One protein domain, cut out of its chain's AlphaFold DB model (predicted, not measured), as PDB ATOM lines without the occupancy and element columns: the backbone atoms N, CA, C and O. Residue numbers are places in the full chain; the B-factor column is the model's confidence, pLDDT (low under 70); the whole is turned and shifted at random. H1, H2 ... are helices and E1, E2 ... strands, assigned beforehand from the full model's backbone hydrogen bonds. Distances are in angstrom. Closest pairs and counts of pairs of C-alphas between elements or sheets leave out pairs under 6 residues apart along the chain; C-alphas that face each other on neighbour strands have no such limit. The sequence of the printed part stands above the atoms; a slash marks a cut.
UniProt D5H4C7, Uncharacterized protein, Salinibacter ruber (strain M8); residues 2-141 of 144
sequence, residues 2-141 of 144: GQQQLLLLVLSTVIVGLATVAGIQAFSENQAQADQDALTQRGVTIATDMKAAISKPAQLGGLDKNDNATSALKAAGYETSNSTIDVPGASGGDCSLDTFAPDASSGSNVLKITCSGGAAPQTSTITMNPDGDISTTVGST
ATOM      1  N   GLY A   2     214.572 448.381 444.576       77.38
ATOM      2  CA  GLY A   2     214.990 446.983 444.831       77.38
ATOM      3  C   GLY A   2     216.103 446.785 445.881       77.38
ATOM      4  O   GLY A   2     216.111 445.784 446.588       77.38
ATOM      5  N   GLN A   3     217.005 447.759 446.052       77.25
ATOM      6  CA  GLN A   3     218.125 447.662 447.003       77.25
ATOM      7  C   GLN A   3     217.692 447.746 448.480       77.25
ATOM      8  O   GLN A   3     218.244 447.043 449.321       77.25
ATOM      9  N   GLN A   4     216.676 448.555 448.806       78.06
ATOM     10  CA  GLN A   4     216.122 448.621 450.168       78.06
ATOM     11  C   GLN A   4     215.301 447.375 450.511       78.06
ATOM     12  O   GLN A   4     215.332 446.907 451.645       78.06
ATOM     13  N   GLN A   5     214.607 446.804 449.527       80.44
ATOM     14  CA  GLN A   5     213.824 445.586 449.719       80.44
ATOM     15  C   GLN A   5     214.715 444.360 449.969       80.44
ATOM     16  O   GLN A   5     214.387 443.522 450.806       80.44
ATOM     17  N   LEU A   6     215.878 444.295 449.313       88.88
ATOM     18  CA  LEU A   6     216.865 443.238 449.549       88.88
ATOM     19  C   LEU A   6     217.466 443.290 450.960       88.88
ATOM     20  O   LEU A   6     217.667 442.243 451.570       88.88
ATOM     21  N   LEU A   7     217.703 444.487 451.506       89.25
ATOM     22  CA  LEU A   7     218.252 444.628 452.858       89.25
ATOM     23  C   LEU A   7     217.290 444.128 453.942       89.25
ATOM     24  O   LEU A   7     217.727 443.472 454.885       89.25
ATOM     25  N   LEU A   8     215.988 444.387 453.793       90.06
ATOM     26  CA  LEU A   8     214.988 443.907 454.751       90.06
ATOM     27  C   LEU A   8     214.853 442.381 454.730       90.06
ATOM     28  O   LEU A   8     214.682 441.764 455.782       90.06
ATOM     29  N   LEU A   9     214.989 441.767 453.552       90.81
ATOM     30  CA  LEU A   9     214.957 440.313 453.421       90.81
ATOM     31  C   LEU A   9     216.151 439.683 454.148       90.81
ATOM     32  O   LEU A   9     215.959 438.814 454.997       90.81
ATOM     33  N   VAL A  10     217.366 440.175 453.905       94.38
ATOM     34  CA  VAL A  10     218.572 439.665 454.577       94.38
ATOM     35  C   VAL A  10     218.474 439.833 456.092       94.38
ATOM     36  O   VAL A  10     218.707 438.872 456.827       94.38
ATOM     37  N   LEU A  11     218.045 441.004 456.567       94.25
ATOM     38  CA  LEU A  11     217.866 441.255 457.996       94.25
ATOM     39  C   LEU A  11     216.909 440.236 458.639       94.25
ATOM     40  O   LEU A  11     217.218 439.692 459.698       94.25
ATOM     41  N   SER A  12     215.790 439.923 457.978       94.69
ATOM     42  CA  SER A  12     214.828 438.939 458.490       94.69
ATOM     43  C   SER A  12     215.433 437.536 458.627       94.69
ATOM     44  O   SER A  12     215.234 436.879 459.647       94.69
ATOM     45  N   THR A  13     216.242 437.100 457.655       95.25
ATOM     46  CA  THR A  13     216.879 435.775 457.694       95.25
ATOM     47  C   THR A  13     217.926 435.656 458.802       95.25
ATOM     48  O   THR A  13     218.012 434.614 459.449       95.25
ATOM     49  N   VAL A  14     218.669 436.733 459.084       96.19
ATOM     50  CA  VAL A  14     219.660 436.763 460.173       96.19
ATOM     51  C   VAL A  14     218.975 436.676 461.536       96.19
ATOM     52  O   VAL A  14     219.415 435.911 462.392       96.19
ATOM     53  N   ILE A  15     217.875 437.410 461.729       95.81
ATOM     54  CA  ILE A  15     217.117 437.385 462.988       95.81
ATOM     55  C   ILE A  15     216.571 435.978 463.259       95.81
ATOM     56  O   ILE A  15     216.744 435.464 464.363       95.81
ATOM     57  N   VAL A  16     215.969 435.326 462.257       96.88
ATOM     58  CA  VAL A  16     215.457 433.952 462.405       96.88
ATOM     59  C   VAL A  16     216.595 432.970 462.701       96.88
ATOM     60  O   VAL A  16     216.463 432.144 463.601       96.88
ATOM     61  N   GLY A  17     217.737 433.092 462.015       96.50
ATOM     62  CA  GLY A  17     218.903 432.240 462.256       96.50
ATOM     63  C   GLY A  17     219.389 432.305 463.706       96.50
ATOM     64  O   GLY A  17     219.507 431.274 464.364       96.50
ATOM     65  N   LEU A  18     219.585 433.511 464.244       94.75
ATOM     66  CA  LEU A  18     220.036 433.683 465.629       94.75
ATOM     67  C   LEU A  18     218.986 433.228 466.653       94.75
ATOM     68  O   LEU A  18     219.343 432.608 467.656       94.75
ATOM     69  N   ALA A  19     217.700 433.469 466.384       95.38
ATOM     70  CA  ALA A  19     216.617 433.021 467.257       95.38
ATOM     71  C   ALA A  19     216.546 431.487 467.355       95.38
ATOM     72  O   ALA A  19     216.351 430.957 468.446       95.38
ATOM     73  N   THR A  20     216.750 430.762 466.248       96.06
ATOM     74  CA  THR A  20     216.746 429.287 466.272       96.06
ATOM     75  C   THR A  20     217.908 428.711 467.076       96.06
ATOM     76  O   THR A  20     217.696 427.799 467.871       96.06
ATOM     77  N   VAL A  21     219.114 429.274 466.948       94.88
ATOM     78  CA  VAL A  21     220.282 428.826 467.723       94.88
ATOM     79  C   VAL A  21     220.076 429.082 469.217       94.88
ATOM     80  O   VAL A  21     220.310 428.185 470.024       94.88
ATOM     81  N   ALA A  22     219.577 430.267 469.585       93.31
ATOM     82  CA  ALA A  22     219.260 430.590 470.976       93.31
ATOM     83  C   ALA A  22     218.148 429.688 471.542       93.31
ATOM     84  O   ALA A  22     218.239 429.231 472.679       93.31
ATOM     85  N   GLY A  23     217.126 429.378 470.737       93.44
ATOM     86  CA  GLY A  23     216.047 428.470 471.126       93.44
ATOM     87  C   GLY A  23     216.537 427.046 471.399       93.44
ATOM     88  O   GLY A  23     216.130 426.442 472.388       93.44
ATOM     89  N   ILE A  24     217.444 426.525 470.567       92.31
ATOM     90  CA  ILE A  24     218.034 425.191 470.759       92.31
ATOM     91  C   ILE A  24     218.893 425.150 472.027       92.31
ATOM     92  O   ILE A  24     218.779 424.200 472.798       92.31
ATOM     93  N   GLN A  25     219.717 426.177 472.268       89.56
ATOM     94  CA  GLN A  25     220.545 426.248 473.477       89.56
ATOM     95  C   GLN A  25     219.684 426.275 474.740       89.56
ATOM     96  O   GLN A  25     219.867 425.436 475.618       89.56
ATOM     97  N   ALA A  26     218.673 427.146 474.781       89.88
ATOM     98  CA  ALA A  26     217.749 427.216 475.906       89.88
ATOM     99  C   ALA A  26     217.005 425.888 476.123       89.88
ATOM    100  O   ALA A  26     216.818 425.456 477.255       89.88
ATOM    101  N   PHE A  27     216.584 425.206 475.054       88.75
ATOM    102  CA  PHE A  27     215.930 423.903 475.175       88.75
ATOM    103  C   PHE A  27     216.871 422.835 475.755       88.75
ATOM    104  O   PHE A  27     216.471 422.087 476.645       88.75
ATOM    105  N   SER A  28     218.126 422.802 475.299       86.06
ATOM    106  CA  SER A  28     219.141 421.873 475.803       86.06
ATOM    107  C   SER A  28     219.471 422.116 477.278       86.06
ATOM    108  O   SER A  28     219.612 421.159 478.034       86.06
ATOM    109  N   GLU A  29     219.575 423.376 477.703       86.00
ATOM    110  CA  GLU A  29     219.811 423.732 479.109       86.00
ATOM    111  C   GLU A  29     218.625 423.342 479.997       86.00
ATOM    112  O   GLU A  29     218.820 422.739 481.053       86.00
ATOM    113  N   ASN A  30     217.394 423.602 479.546       86.94
ATOM    114  CA  ASN A  30     216.189 423.197 480.271       86.94
ATOM    115  C   ASN A  30     216.096 421.671 480.422       86.94
ATOM    116  O   ASN A  30     215.712 421.186 481.485       86.94
ATOM    117  N   GLN A  31     216.469 420.908 479.389       82.88
ATOM    118  CA  GLN A  31     216.504 419.446 479.462       82.88
ATOM    119  C   GLN A  31     217.560 418.957 480.460       82.88
ATOM    120  O   GLN A  31     217.258 418.120 481.305       82.88
ATOM    121  N   ALA A  32     218.766 419.531 480.438       82.31
ATOM    122  CA  ALA A  32     219.814 419.189 481.398       82.31
ATOM    123  C   ALA A  32     219.426 419.531 482.848       82.31
ATOM    124  O   ALA A  32     219.816 418.822 483.776       82.31
ATOM    125  N   GLN A  33     218.664 420.608 483.056       83.19
ATOM    126  CA  GLN A  33     218.157 420.986 484.374       83.19
ATOM    127  C   GLN A  33     217.043 420.044 484.855       83.19
ATOM    128  O   GLN A  33     217.048 419.650 486.020       83.19
ATOM    129  N   ALA A  34     216.126 419.642 483.970       83.88
ATOM    130  CA  ALA A  34     215.089 418.660 484.287       83.88
ATOM    131  C   ALA A  34     215.689 417.289 484.645       83.88
ATOM    132  O   ALA A  34     215.275 416.675 485.627       83.88
ATOM    133  N   ASP A  35     216.713 416.850 483.908       82.88
ATOM    134  CA  ASP A  35     217.434 415.609 484.201       82.88
ATOM    135  C   ASP A  35     218.120 415.674 485.578       82.88
ATOM    136  O   ASP A  35     218.067 414.714 486.346       82.88
ATOM    137  N   GLN A  36     218.723 416.814 485.941       81.44
ATOM    138  CA  GLN A  36     219.332 417.007 487.266       81.44
ATOM    139  C   GLN A  36     218.310 416.967 488.407       81.44
ATOM    140  O   GLN A  36     218.586 416.372 489.452       81.44
ATOM    141  N   ASP A  37     217.139 417.574 488.219       84.69
ATOM    142  CA  ASP A  37     216.065 417.539 489.214       84.69
ATOM    143  C   ASP A  37     215.546 416.106 489.406       84.69
ATOM    144  O   ASP A  37     215.459 415.621 490.535       84.69
ATOM    145  N   ALA A  38     215.340 415.371 488.306       83.69
ATOM    146  CA  ALA A  38     214.944 413.965 488.344       83.69
ATOM    147  C   ALA A  38     215.979 413.084 489.068       83.69
ATOM    148  O   ALA A  38     215.614 412.276 489.926       83.69
ATOM    149  N   LEU A  39     217.276 413.262 488.777       81.88
ATOM    150  CA  LEU A  39     218.369 412.547 489.450       81.88
ATOM    151  C   LEU A  39     218.408 412.855 490.950       81.88
ATOM    152  O   LEU A  39     218.521 411.941 491.768       81.88
ATOM    153  N   THR A  40     218.280 414.129 491.323       81.69
ATOM    154  CA  THR A  40     218.317 414.556 492.728       81.69
ATOM    155  C   THR A  40     217.106 414.018 493.487       81.69
ATOM    156  O   THR A  40     217.256 413.415 494.550       81.69
ATOM    157  N   GLN A  41     215.904 414.155 492.923       85.25
ATOM    158  CA  GLN A  41     214.670 413.654 493.520       85.25
ATOM    159  C   GLN A  41     214.703 412.131 493.696       85.25
ATOM    160  O   GLN A  41     214.303 411.606 494.743       85.25
ATOM    161  N   ARG A  42     215.221 411.409 492.698       84.50
ATOM    162  CA  ARG A  42     215.375 409.956 492.772       84.50
ATOM    163  C   ARG A  42     216.398 409.554 493.825       84.50
ATOM    164  O   ARG A  42     216.101 408.677 494.632       84.50
ATOM    165  N   GLY A  43     217.548 410.221 493.868       79.38
ATOM    166  CA  GLY A  43     218.583 409.988 494.874       79.38
ATOM    167  C   GLY A  43     218.093 410.225 496.304       79.38
ATOM    168  O   GLY A  43     218.349 409.399 497.178       79.38
ATOM    169  N   VAL A  44     217.309 411.284 496.541       82.62
ATOM    170  CA  VAL A  44     216.678 411.545 497.848       82.62
ATOM    171  C   VAL A  44     215.662 410.460 498.204       82.62
ATOM    172  O   VAL A  44     215.658 409.992 499.338       82.62
ATOM    173  N   THR A  45     214.840 410.017 497.248       84.75
ATOM    174  CA  THR A  45     213.859 408.939 497.475       84.75
ATOM    175  C   THR A  45     214.556 407.636 497.874       84.75
ATOM    176  O   THR A  45     214.226 407.036 498.897       84.75
ATOM    177  N   ILE A  46     215.590 407.246 497.119       81.19
ATOM    178  CA  ILE A  46     216.409 406.068 497.425       81.19
ATOM    179  C   ILE A  46     217.027 406.221 498.814       81.19
ATOM    180  O   ILE A  46     216.938 405.305 499.623       81.19
ATOM    181  N   ALA A  47     217.593 407.388 499.135       77.88
ATOM    182  CA  ALA A  47     218.140 407.647 500.460       77.88
ATOM    183  C   ALA A  47     217.076 407.433 501.548       77.88
ATOM    184  O   ALA A  47     217.295 406.660 502.478       77.88
ATOM    185  N   THR A  48     215.892 408.034 501.427       80.94
ATOM    186  CA  THR A  48     214.831 407.860 502.430       80.94
ATOM    187  C   THR A  48     214.425 406.398 502.627       80.94
ATOM    188  O   THR A  48     214.250 405.977 503.775       80.94
ATOM    189  N   ASP A  49     214.372 405.608 501.553       82.62
ATOM    190  CA  ASP A  49     214.075 404.175 501.627       82.62
ATOM    191  C   ASP A  49     215.193 403.402 502.345       82.62
ATOM    192  O   ASP A  49     214.918 402.563 503.206       82.62
ATOM    193  N   MET A  50     216.459 403.732 502.072       76.50
ATOM    194  CA  MET A  50     217.607 403.129 502.761       76.50
ATOM    195  C   MET A  50     217.617 403.468 504.252       76.50
ATOM    196  O   MET A  50     217.827 402.582 505.077       76.50
ATOM    197  N   LYS A  51     217.319 404.715 504.640       76.69
ATOM    198  CA  LYS A  51     217.197 405.095 506.061       76.69
ATOM    199  C   LYS A  51     216.092 404.311 506.757       76.69
ATOM    200  O   LYS A  51     216.265 403.879 507.901       76.69
ATOM    201  N   ALA A  52     214.963 404.119 506.077       78.00
ATOM    202  CA  ALA A  52     213.881 403.295 506.592       78.00
ATOM    203  C   ALA A  52     214.322 401.831 506.749       78.00
ATOM    204  O   ALA A  52     213.953 401.202 507.738       78.00
ATOM    205  N   ALA A  53     215.140 401.303 505.836       76.38
ATOM    206  CA  ALA A  53     215.683 399.947 505.912       76.38
ATOM    207  C   ALA A  53     216.749 399.774 507.016       76.38
ATOM    208  O   ALA A  53     216.732 398.762 507.712       76.38
ATOM    209  N   ILE A  54     217.610 400.769 507.256       74.00
ATOM    210  CA  ILE A  54     218.578 400.786 508.376       74.00
ATOM    211  C   ILE A  54     217.859 400.885 509.728       74.00
ATOM    212  O   ILE A  54     218.278 400.285 510.713       74.00
ATOM    213  N   SER A  55     216.748 401.625 509.792       73.50
ATOM    214  CA  SER A  55     215.963 401.770 511.028       73.50
ATOM    215  C   SER A  55     215.162 400.510 511.390       73.50
ATOM    216  O   SER A  55     214.575 400.448 512.472       73.50
ATOM    217  N   LYS A  56     215.099 399.505 510.504       76.50
ATOM    218  CA  LYS A  56     214.444 398.225 510.796       76.50
ATOM    219  C   LYS A  56     215.383 397.319 511.603       76.50
ATOM    220  O   LYS A  56     216.567 397.246 511.299       76.50
ATOM    221  N   PRO A  57     214.878 396.582 512.608       67.00
ATOM    222  CA  PRO A  57     215.697 395.622 513.345       67.00
ATOM    223  C   PRO A  57     216.168 394.480 512.431       67.00
ATOM    224  O   PRO A  57     215.392 393.982 511.617       67.00
ATOM    225  N   ALA A  58     217.408 394.010 512.609       66.81
ATOM    226  CA  ALA A  58     218.032 392.958 511.789       66.81
ATOM    227  C   ALA A  58     217.189 391.666 511.677       66.81
ATOM    228  O   ALA A  58     217.183 391.002 510.646       66.81
ATOM    229  N   GLN A  59     216.387 391.346 512.702       63.62
ATOM    230  CA  GLN A  59     215.462 390.198 512.702       63.62
ATOM    231  C   GLN A  59     214.330 390.306 511.659       63.62
ATOM    232  O   GLN A  59     213.685 389.310 511.346       63.62
ATOM    233  N   LEU A  60     214.075 391.510 511.143       69.56
ATOM    234  CA  LEU A  60     213.036 391.836 510.163       69.56
ATOM    235  C   LEU A  60     213.654 392.139 508.779       69.56
ATOM    236  O   LEU A  60     212.951 392.635 507.900       69.56
ATOM    237  N   GLY A  61     214.954 391.866 508.592       65.50
ATOM    238  CA  GLY A  61     215.691 392.149 507.354       65.50
ATOM    239  C   GLY A  61     216.206 393.588 507.236       65.50
ATOM    240  O   GLY A  61     216.233 394.129 506.134       65.50
ATOM    241  N   GLY A  62     216.546 394.231 508.359       67.50
ATOM    242  CA  GLY A  62     217.217 395.538 508.362       67.50
ATOM    243  C   GLY A  62     218.679 395.472 507.904       67.50
ATOM    244  O   GLY A  62     219.267 394.394 507.904       67.50
ATOM    245  N   LEU A  63     219.249 396.621 507.523       69.19
ATOM    246  CA  LEU A  63     220.664 396.742 507.137       69.19
ATOM    247  C   LEU A  63     221.578 396.861 508.356       69.19
ATOM    248  O   LEU A  63     221.349 397.700 509.230       69.19
ATOM    249  N   ASP A  64     222.696 396.152 508.313       68.00
ATOM    250  CA  ASP A  64     223.864 396.392 509.146       68.00
ATOM    251  C   ASP A  64     224.869 397.327 508.451       68.00
ATOM    252  O   ASP A  64     224.974 397.396 507.226       68.00
ATOM    253  N   LYS A  65     225.692 398.021 509.248       65.44
ATOM    254  CA  LYS A  65     226.761 398.925 508.763       65.44
ATOM    255  C   LYS A  65     227.860 398.219 507.943       65.44
ATOM    256  O   LYS A  65     228.767 398.884 507.454       65.44
ATOM    257  N   ASN A  66     227.791 396.895 507.820       66.38
ATOM    258  CA  ASN A  66     228.727 396.065 507.064       66.38
ATOM    259  C   ASN A  66     228.079 395.421 505.826       66.38
ATOM    260  O   ASN A  66     228.741 394.636 505.147       66.38
ATOM    261  N   ASP A  67     226.806 395.709 505.541       71.00
ATOM    262  CA  ASP A  67     226.130 395.125 504.389       71.00
ATOM    263  C   ASP A  67     226.638 395.688 503.060       71.00
ATOM    264  O   ASP A  67     226.964 396.870 502.915       71.00
ATOM    265  N   ASN A  68     226.660 394.806 502.062       74.19
ATOM    266  CA  ASN A  68     227.009 395.153 500.693       74.19
ATOM    267  C   ASN A  68     225.902 395.995 500.046       74.19
ATOM    268  O   ASN A  68     224.723 395.842 500.366       74.19
ATOM    269  N   ALA A  69     226.264 396.826 499.067       72.19
ATOM    270  CA  ALA A  69     225.333 397.746 498.419       72.19
ATOM    271  C   ALA A  69     224.142 396.996 497.800       72.19
ATOM    272  O   ALA A  69     222.998 397.351 498.039       72.19
ATOM    273  N   THR A  70     224.360 395.874 497.117       74.50
ATOM    274  CA  THR A  70     223.266 395.053 496.566       74.50
ATOM    275  C   THR A  70     222.300 394.510 497.629       74.50
ATOM    276  O   THR A  70     221.091 394.479 497.397       74.50
ATOM    277  N   SER A  71     222.802 394.119 498.804       74.25
ATOM    278  CA  SER A  71     221.976 393.685 499.941       74.25
ATOM    279  C   SER A  71     221.174 394.848 500.527       74.25
ATOM    280  O   SER A  71     219.986 394.696 500.810       74.25
ATOM    281  N   ALA A  72     221.803 396.022 500.629       73.88
ATOM    282  CA  ALA A  72     221.167 397.264 501.048       73.88
ATOM    283  C   ALA A  72     219.990 397.640 500.132       73.88
ATOM    284  O   ALA A  72     218.891 397.919 500.614       73.88
ATOM    285  N   LEU A  73     220.182 397.547 498.810       76.31
ATOM    286  CA  LEU A  73     219.123 397.802 497.833       76.31
ATOM    287  C   LEU A  73     217.947 396.839 497.981       76.31
ATOM    288  O   LEU A  73     216.796 397.274 498.002       76.31
ATOM    289  N   LYS A  74     218.229 395.543 498.134       78.06
ATOM    290  CA  LYS A  74     217.188 394.522 498.305       78.06
ATOM    291  C   LYS A  74     216.368 394.728 499.571       78.06
ATOM    292  O   LYS A  74     215.146 394.627 499.526       78.06
ATOM    293  N   ALA A  75     217.011 395.064 500.682       74.75
ATOM    294  CA  ALA A  75     216.321 395.328 501.943       74.75
ATOM    295  C   ALA A  75     215.453 396.602 501.904       74.75
ATOM    296  O   ALA A  75     214.417 396.675 502.570       74.75
ATOM    297  N   ALA A  76     215.814 397.576 501.069       75.31
ATOM    298  CA  ALA A  76     214.966 398.722 500.749       75.31
ATOM    299  C   ALA A  76     213.894 398.430 499.676       75.31
ATOM    300  O   ALA A  76     213.086 399.304 499.374       75.31
ATOM    301  N   GLY A  77     213.841 397.211 499.127       76.69
ATOM    302  CA  GLY A  77     212.812 396.772 498.179       76.69
ATOM    303  C   GLY A  77     213.163 396.958 496.701       76.69
ATOM    304  O   GLY A  77     212.286 396.829 495.848       76.69
ATOM    305  N   TYR A  78     214.424 397.245 496.376       79.75
ATOM    306  CA  TYR A  78     214.894 397.364 495.000       79.75
ATOM    307  C   TYR A  78     215.409 396.010 494.493       79.75
ATOM    308  O   TYR A  78     216.438 395.498 494.936       79.75
ATOM    309  N   GLU A  79     214.703 395.427 493.521       68.00
ATOM    310  CA  GLU A  79     215.146 394.218 492.825       68.00
ATOM    311  C   GLU A  79     216.152 394.576 491.734       68.00
ATOM    312  O   GLU A  79     215.808 394.780 490.572       68.00
ATOM    313  N   THR A  80     217.419 394.665 492.120       68.12
ATOM    314  CA  THR A  80     218.518 394.873 491.181       68.12
ATOM    315  C   THR A  80     219.634 393.864 491.420       68.12
ATOM    316  O   THR A  80     219.908 393.434 492.543       68.12
ATOM    317  N   SER A  81     220.223 393.404 490.316       64.62
ATOM    318  CA  SER A  81     221.359 392.478 490.313       64.62
ATOM    319  C   SER A  81     222.695 393.195 490.525       64.62
ATOM    320  O   SER A  81     223.719 392.530 490.653       64.62
ATOM    321  N   ASN A  82     222.691 394.530 490.552       67.00
ATOM    322  CA  ASN A  82     223.873 395.375 490.659       67.00
ATOM    323  C   ASN A  82     223.632 396.499 491.683       67.00
ATOM    324  O   ASN A  82     222.511 396.714 492.130       67.00
ATOM    325  N   SER A  83     224.657 397.258 492.061       72.75
ATOM    326  CA  SER A  83     224.470 398.399 492.973       72.75
ATOM    327  C   SER A  83     223.825 399.620 492.304       72.75
ATOM    328  O   SER A  83     223.878 400.704 492.863       72.75
ATOM    329  N   THR A  84     223.243 399.471 491.111       75.62
ATOM    330  CA  THR A  84     222.693 400.560 490.295       75.62
ATOM    331  C   THR A  84     221.171 400.486 490.179       75.62
ATOM    332  O   THR A  84     220.589 399.403 490.065       75.62
ATOM    333  N   ILE A  85     220.529 401.655 490.192       79.69
ATOM    334  CA  ILE A  85     219.088 401.875 490.031       79.69
ATOM    335  C   ILE A  85     218.888 402.841 488.868       79.69
ATOM    336  O   ILE A  85     219.430 403.942 488.881       79.69
ATOM    337  N   ASP A  86     218.074 402.451 487.895       79.31
ATOM    338  CA  ASP A  86     217.705 403.324 486.782       79.31
ATOM    339  C   ASP A  86     216.841 404.503 487.266       79.31
ATOM    340  O   ASP A  86     215.985 404.353 488.156       79.31
ATOM    341  N   VAL A  87     217.082 405.684 486.699       77.38
ATOM    342  CA  VAL A  87     216.322 406.904 486.969       77.38
ATOM    343  C   VAL A  87     215.371 407.167 485.801       77.38
ATOM    344  O   VAL A  87     215.742 407.848 484.840       77.38
ATOM    345  N   PRO A  88     214.120 406.671 485.878       68.62
ATOM    346  CA  PRO A  88     213.142 406.922 484.834       68.62
ATOM    347  C   PRO A  88     212.846 408.421 484.775       68.62
ATOM    348  O   PRO A  88     212.366 409.005 485.746       68.62
ATOM    349  N   GLY A  89     213.136 409.038 483.631       66.69
ATOM    350  CA  GLY A  89     212.940 410.472 483.408       66.69
ATOM    351  C   GLY A  89     214.225 411.272 483.206       66.69
ATOM    352  O   GLY A  89     214.122 412.403 482.754       66.69
ATOM    353  N   ALA A  90     215.399 410.686 483.458       69.88
ATOM    354  CA  ALA A  90     216.674 411.237 483.003       69.88
ATOM    355  C   ALA A  90     217.094 410.582 481.676       69.88
ATOM    356  O   ALA A  90     216.782 409.413 481.426       69.88
ATOM    357  N   SER A  91     217.832 411.307 480.833       68.19
ATOM    358  CA  SER A  91     218.375 410.791 479.566       68.19
ATOM    359  C   SER A  91     219.470 409.733 479.809       68.19
ATOM    360  O   SER A  91     220.662 410.018 479.696       68.19
ATOM    361  N   GLY A  92     219.069 408.512 480.184       69.75
ATOM    362  CA  GLY A  92     219.969 407.404 480.521       69.75
ATOM    363  C   GLY A  92     220.728 407.638 481.825       69.75
ATOM    364  O   GLY A  92     221.954 407.586 481.828       69.75
ATOM    365  N   GLY A  93     220.011 407.991 482.896       74.06
ATOM    366  CA  GLY A  93     220.609 408.200 484.211       74.06
ATOM    367  C   GLY A  93     220.463 407.016 485.151       74.06
ATOM    368  O   GLY A  93     219.418 406.371 485.207       74.06
ATOM    369  N   ASP A  94     221.512 406.769 485.921       80.44
ATOM    370  CA  ASP A  94     221.621 405.697 486.892       80.44
ATOM    371  C   ASP A  94     222.125 406.226 488.241       80.44
ATOM    372  O   ASP A  94     222.969 407.116 488.330       80.44
ATOM    373  N   CYS A  95     221.565 405.680 489.314       79.62
ATOM    374  CA  CYS A  95     221.997 405.891 490.685       79.62
ATOM    375  C   CYS A  95     222.721 404.646 491.181       79.62
ATOM    376  O   CYS A  95     222.093 403.610 491.384       79.62
ATOM    377  N   SER A  96     224.024 404.749 491.405       79.62
ATOM    378  CA  SER A  96     224.828 403.720 492.049       79.62
ATOM    379  C   SER A  96     224.879 403.927 493.559       79.62
ATOM    380  O   SER A  96     224.963 405.057 494.038       79.62
ATOM    381  N   LEU A  97     224.866 402.843 494.321       76.69
ATOM    382  CA  LEU A  97     225.123 402.851 495.752       76.69
ATOM    383  C   LEU A  97     226.517 402.309 496.017       76.69
ATOM    384  O   LEU A  97     226.859 401.193 495.625       76.69
ATOM    385  N   ASP A  98     227.296 403.101 496.735       74.69
ATOM    386  CA  ASP A  98     228.511 402.646 497.376       74.69
ATOM    387  C   ASP A  98     228.193 402.267 498.825       74.69
ATOM    388  O   ASP A  98     227.384 402.913 499.501       74.69
ATOM    389  N   THR A  99     228.799 401.170 499.271       65.38
ATOM    390  CA  THR A  99     228.654 400.633 500.630       65.38
ATOM    391  C   THR A  99     229.074 401.642 501.693       65.38
ATOM    392  O   THR A  99     229.648 402.676 501.370       65.38
ATOM    393  N   PHE A 100     228.812 401.313 502.962       65.75
ATOM    394  CA  PHE A 100     229.264 402.035 504.153       65.75
ATOM    395  C   PHE A 100     230.791 402.239 504.186       65.75
ATOM    396  O   PHE A 100     231.518 401.559 504.910       65.75
ATOM    397  N   ALA A 101     231.286 403.170 503.381       59.84
ATOM    398  CA  ALA A 101     232.677 403.565 503.327       59.84
ATOM    399  C   ALA A 101     232.917 404.655 504.380       59.84
ATOM    400  O   ALA A 101     232.016 405.460 504.653       59.84
ATOM    401  N   PRO A 102     234.114 404.707 504.990       57.41
ATOM    402  CA  PRO A 102     234.474 405.820 505.847       57.41
ATOM    403  C   PRO A 102     234.500 407.088 504.995       57.41
ATOM    404  O   PRO A 102     235.308 407.222 504.075       57.41
ATOM    405  N   ASP A 103     233.612 408.025 505.293       63.09
ATOM    406  CA  ASP A 103     233.660 409.334 504.666       63.09
ATOM    407  C   ASP A 103     234.880 410.090 505.188       63.09
ATOM    408  O   ASP A 103     235.025 410.315 506.391       63.09
ATOM    409  N   ALA A 104     235.774 410.479 504.278       57.69
ATOM    410  CA  ALA A 104     237.023 411.158 504.618       57.69
ATOM    411  C   ALA A 104     236.798 412.495 505.356       57.69
ATOM    412  O   ALA A 104     237.718 412.989 506.008       57.69
ATOM    413  N   SER A 105     235.587 413.060 505.283       57.44
ATOM    414  CA  SER A 105     235.199 414.308 505.942       57.44
ATOM    415  C   SER A 105     234.598 414.123 507.342       57.44
ATOM    416  O   SER A 105     234.677 415.049 508.148       57.44
ATOM    417  N   SER A 106     234.037 412.956 507.669       55.12
ATOM    418  CA  SER A 106     233.373 412.688 508.958       55.12
ATOM    419  C   SER A 106     233.955 411.507 509.742       55.12
ATOM    420  O   SER A 106     233.572 411.290 510.892       55.12
ATOM    421  N   GLY A 107     234.873 410.731 509.155       59.25
ATOM    422  CA  GLY A 107     235.481 409.543 509.770       59.25
ATOM    423  C   GLY A 107     234.479 408.436 510.120       59.25
ATOM    424  O   GLY A 107     234.840 407.479 510.802       59.25
ATOM    425  N   SER A 108     233.226 408.580 509.679       60.75
ATOM    426  CA  SER A 108     232.098 407.707 509.991       60.75
ATOM    427  C   SER A 108     231.708 406.899 508.758       60.75
ATOM    428  O   SER A 108     231.862 407.360 507.628       60.75
ATOM    429  N   ASN A 109     231.191 405.692 508.975       66.94
ATOM    430  CA  ASN A 109     230.674 404.844 507.905       66.94
ATOM    431  C   ASN A 109     229.370 405.438 507.364       66.94
ATOM    432  O   ASN A 109     228.350 405.387 508.052       66.94
ATOM    433  N   VAL A 110     229.394 405.972 506.145       70.31
ATOM    434  CA  VAL A 110     228.222 406.573 505.491       70.31
ATOM    435  C   VAL A 110     227.814 405.763 504.269       70.31
ATOM    436  O   VAL A 110     228.657 405.221 503.560       70.31
ATOM    437  N   LEU A 111     226.516 405.712 503.993       74.19
ATOM    438  CA  LEU A 111     226.001 405.190 502.735       74.19
ATOM    439  C   LEU A 111     226.057 406.303 501.686       74.19
ATOM    440  O   LEU A 111     225.518 407.387 501.917       74.19
ATOM    441  N   LYS A 112     226.684 406.051 500.537       75.31
ATOM    442  CA  LYS A 112     226.837 407.055 499.478       75.31
ATOM    443  C   LYS A 112     226.075 406.624 498.231       75.31
ATOM    444  O   LYS A 112     226.394 405.618 497.614       75.31
ATOM    445  N   ILE A 113     225.074 407.400 497.843       78.75
ATOM    446  CA  ILE A 113     224.293 407.200 496.622       78.75
ATOM    447  C   ILE A 113     224.798 408.212 495.598       78.75
ATOM    448  O   ILE A 113     224.725 409.413 495.827       78.75
ATOM    449  N   THR A 114     225.323 407.746 494.474       80.06
ATOM    450  CA  THR A 114     225.833 408.586 493.389       80.06
ATOM    451  C   THR A 114     224.937 408.417 492.175       80.06
ATOM    452  O   THR A 114     224.904 407.348 491.580       80.06
ATOM    453  N   CYS A 115     224.217 409.469 491.808       79.31
ATOM    454  CA  CYS A 115     223.371 409.522 490.627       79.31
ATOM    455  C   CYS A 115     224.058 410.310 489.510       79.31
ATOM    456  O   CYS A 115     224.399 411.485 489.680       79.31
ATOM    457  N   SER A 116     224.239 409.663 488.363       79.50
ATOM    458  CA  SER A 116     224.794 410.226 487.133       79.50
ATOM    459  C   SER A 116     223.797 410.094 485.987       79.50
ATOM    460  O   SER A 116     223.105 409.091 485.884       79.50
ATOM    461  N   GLY A 117     223.723 411.101 485.118       70.94
ATOM    462  CA  GLY A 117     222.916 411.073 483.896       70.94
ATOM    463  C   GLY A 117     223.785 411.163 482.652       70.94
ATOM    464  O   GLY A 117     224.737 411.938 482.648       70.94
ATOM    465  N   GLY A 118     223.434 410.448 481.578       61.97
ATOM    466  CA  GLY A 118     224.158 410.516 480.300       61.97
ATOM    467  C   GLY A 118     224.195 411.913 479.657       61.97
ATOM    468  O   GLY A 118     225.148 412.232 478.950       61.97
ATOM    469  N   ALA A 119     223.195 412.760 479.931       55.72
ATOM    470  CA  ALA A 119     223.130 414.153 479.470       55.72
ATOM    471  C   ALA A 119     223.356 415.197 480.584       55.72
ATOM    472  O   ALA A 119     223.383 416.398 480.308       55.72
ATOM    473  N   ALA A 120     223.521 414.769 481.842       58.75
ATOM    474  CA  ALA A 120     223.687 415.678 482.972       58.75
ATOM    475  C   ALA A 120     225.175 416.046 483.155       58.75
ATOM    476  O   ALA A 120     226.005 415.157 483.332       58.75
ATOM    477  N   PRO A 121     225.550 417.339 483.184       55.50
ATOM    478  CA  PRO A 121     226.943 417.762 483.375       55.50
ATOM    479  C   PRO A 121     227.464 417.582 484.814       55.50
ATOM    480  O   PRO A 121     228.608 417.938 485.100       55.50
ATOM    481  N   GLN A 122     226.625 417.117 485.742       61.53
ATOM    482  CA  GLN A 122     226.891 417.075 487.179       61.53
ATOM    483  C   GLN A 122     226.403 415.744 487.759       61.53
ATOM    484  O   GLN A 122     225.324 415.265 487.410       61.53
ATOM    485  N   THR A 123     227.179 415.174 488.677       66.31
ATOM    486  CA  THR A 123     226.792 414.000 489.463       66.31
ATOM    487  C   THR A 123     226.199 414.430 490.796       66.31
ATOM    488  O   THR A 123     226.776 415.250 491.513       66.31
ATOM    489  N   SER A 124     225.054 413.859 491.148       64.00
ATOM    490  CA  SER A 124     224.410 414.099 492.439       64.00
ATOM    491  C   SER A 124     224.847 413.019 493.412       64.00
ATOM    492  O   SER A 124     224.569 411.844 493.204       64.00
ATOM    493  N   THR A 125     225.552 413.407 494.466       70.69
ATOM    494  CA  THR A 125     225.972 412.502 495.533       70.69
ATOM    495  C   THR A 125     225.130 412.765 496.770       70.69
ATOM    496  O   THR A 125     225.176 413.848 497.345       70.69
ATOM    497  N   ILE A 126     224.381 411.765 497.210       70.94
ATOM    498  CA  ILE A 126     223.634 411.788 498.456       70.94
ATOM    499  C   ILE A 126     224.407 410.937 499.453       70.94
ATOM    500  O   ILE A 126     224.539 409.725 499.287       70.94
ATOM    501  N   THR A 127     224.930 411.578 500.485       67.94
ATOM    502  CA  THR A 127     225.616 410.921 501.589       67.94
ATOM    503  C   THR A 127     224.657 410.805 502.758       67.94
ATOM    504  O   THR A 127     224.116 411.795 503.243       67.94
ATOM    505  N   MET A 128     224.455 409.587 503.236       67.81
ATOM    506  CA  MET A 128     223.647 409.293 504.402       67.81
ATOM    507  C   MET A 128     224.527 408.793 505.531       67.81
ATOM    508  O   MET A 128     225.121 407.717 505.447       67.81
ATOM    509  N   ASN A 129     224.534 409.535 506.629       67.94
ATOM    510  CA  ASN A 129     225.045 409.029 507.882       67.94
ATOM    511  C   ASN A 129     223.953 408.179 508.569       67.94
ATOM    512  O   ASN A 129     222.842 408.678 508.785       67.94
ATOM    513  N   PRO A 130     224.231 406.916 508.943       59.44
ATOM    514  CA  PRO A 130     223.299 406.086 509.710       59.44
ATOM    515  C   PRO A 130     222.862 406.709 511.049       59.44
ATOM    516  O   PRO A 130     221.827 406.310 511.576       59.44
ATOM    517  N   ASP A 131     223.598 407.693 511.577       59.91
ATOM    518  CA  ASP A 131     223.267 408.393 512.827       59.91
ATOM    519  C   ASP A 131     222.322 409.600 512.646       59.91
ATOM    520  O   ASP A 131     221.936 410.242 513.624       59.91
ATOM    521  N   GLY A 132     221.871 409.884 511.416       59.19
ATOM    522  CA  GLY A 132     220.655 410.674 511.188       59.19
ATOM    523  C   GLY A 132     220.726 411.736 510.095       59.19
ATOM    524  O   GLY A 132     219.662 412.153 509.626       59.19
ATOM    525  N   ASP A 133     221.927 412.135 509.675       64.81
ATOM    526  CA  ASP A 133     222.110 413.187 508.674       64.81
ATOM    527  C   ASP A 133     222.039 412.634 507.245       64.81
ATOM    528  O   ASP A 133     222.688 411.642 506.909       64.81
ATOM    529  N   ILE A 134     221.232 413.281 506.405       68.06
ATOM    530  CA  ILE A 134     221.221 413.056 504.959       68.06
ATOM    531  C   ILE A 134     221.737 414.343 504.334       68.06
ATOM    532  O   ILE A 134     221.047 415.362 504.345       68.06
ATOM    533  N   SER A 135     222.932 414.282 503.765       66.50
ATOM    534  CA  SER A 135     223.550 415.384 503.047       66.50
ATOM    535  C   SER A 135     223.475 415.122 501.551       66.50
ATOM    536  O   SER A 135     223.755 414.024 501.076       66.50
ATOM    537  N   THR A 136     223.080 416.134 500.787       66.19
ATOM    538  CA  THR A 136     223.069 416.076 499.323       66.19
ATOM    539  C   THR A 136     224.114 417.044 498.807       66.19
ATOM    540  O   THR A 136     224.040 418.243 499.062       66.19
ATOM    541  N   THR A 137     225.095 416.522 498.083       66.50
ATOM    542  CA  THR A 137     226.110 417.307 497.389       66.50
ATOM    543  C   THR A 137     225.952 417.087 495.895       66.50
ATOM    544  O   THR A 137     226.132 415.983 495.390       66.50
ATOM    545  N   VAL A 138     225.626 418.151 495.173       63.16
ATOM    546  CA  VAL A 138     225.693 418.182 493.711       63.16
ATOM    547  C   VAL A 138     227.082 418.666 493.315       63.16
ATOM    548  O   VAL A 138     227.514 419.736 493.738       63.16
ATOM    549  N   GLY A 139     227.814 417.849 492.561       59.72
ATOM    550  CA  GLY A 139     229.176 418.165 492.147       59.72
ATOM    551  C   GLY A 139     229.429 417.769 490.702       59.72
ATOM    552  O   GLY A 139     228.979 416.717 490.244       59.72
ATOM    553  N   SER A 140     230.185 418.591 489.981       45.91
ATOM    554  CA  SER A 140     230.716 418.228 488.671       45.91
ATOM    555  C   SER A 140     231.595 417.005 488.861       45.91
ATOM    556  O   SER A 140     232.451 417.008 489.750       45.91
ATOM    557  N   THR A 141     231.467 415.994 488.006       46.19
ATOM    558  CA  THR A 141     232.560 415.047 487.781       46.19
ATOM    559  C   THR A 141     233.772 415.842 487.311       46.19
ATOM    560  O   THR A 141     233.953 416.109 486.127       46.19
TER     561      THR A 141
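Overview. This is residues 2 to 141 of the 144 residues of an uncharacterized protein of Salinibacter ruber (strain M8) (UniProt D5H4C7). One very long helix, H1, makes the long axis: its residues 2 to 27 stick out free as a straight stalk, and its later part packs on one face of a strongly twisted sheet of five strands. The short helix H2 packs on the same face near the end of H1, and the other face has no named helix on it. The printed part has 140 residues, with two named helices and then five named strands in the order H1, H2, E1, E2, E3, E4, E5; the sheet is antiparallel, E1 E2 E3 E4 E5, and the class is mixed, helices and strands. The whole is extended, a rod spanning 88 by 31 by 19 A, with a radius of gyration of the C-alphas of 22.6 A.

Along the chain. H1 is residues 2 to 54, 78.6 A long, from C-alpha 2 at (214.990, 446.983, 444.831) to C-alpha 54 at (218.578, 400.786, 508.376). H2 is residues 69 to 75, 10.0 A. E1 is residues 84 to 87, 9.6 A, and E2 residues 93 to 102, 25.8 A, with a bend of 60 degrees at residue 99. E3 is residues 109 to 117, 26.0 A, E4 residues 123 to 128, 16.0 A, and E5 residues 134 to 139, 15.9 A, ending at C-alpha 139 at (229.176, 418.165, 492.147).

Arrangement. The sheet is a meander, each strand the antiparallel neighbour of the one before, with E1 and E5 as edge strands. E1 and E2 form a hairpin, with N 85 and O 95 2.8 A apart, within hydrogen-bond range. In the hairpin of E2 and E3, N 96 and O 114 are 2.7 A apart; in that of E3 and E4, N 113 and O 126 are 2.8 A apart; in that of E4 and E5, N 125 and O 137 are 2.8 A apart. H1 is on the sheet with its residues 32 to 51; its closest C-alphas to E3 are those of Leu 39 and Cys 115, 6.0 A, and to E4 those of Thr 40 and Ser 124, 6.1 A. H2 is on the same face, making two layers, helices on one face of a sheet; its height over the sheet is 7.5 A, and the closest C-alphas of H2 and E2 are those of Ala 69 and Thr 99, 4.9 A. H1 touches H2 with residues 50 to 53 alone, the closest C-alphas being those of Ala 53 and Ala 75, 6.1 A, at a steep tilt of 70.0 degrees, only just short of about perpendicular. In H1 and H2 every O i to N i+4 pair is within hydrogen-bond range.

Size, cuts and confidence. The C-alphas of Gly 2 and Gln 59, the two farthest apart, are 88.5 A apart. Without residues 2 to 27 the body spans 48 by 31 by 19 A. The printed part has no cut, and the link from H1 to H2, residues 55 to 68, is long. The mean pLDDT of the printed part is 75.2, and 52 residues are under 70, among them residues 57 to 66, 99 to 109 and 127 to 141.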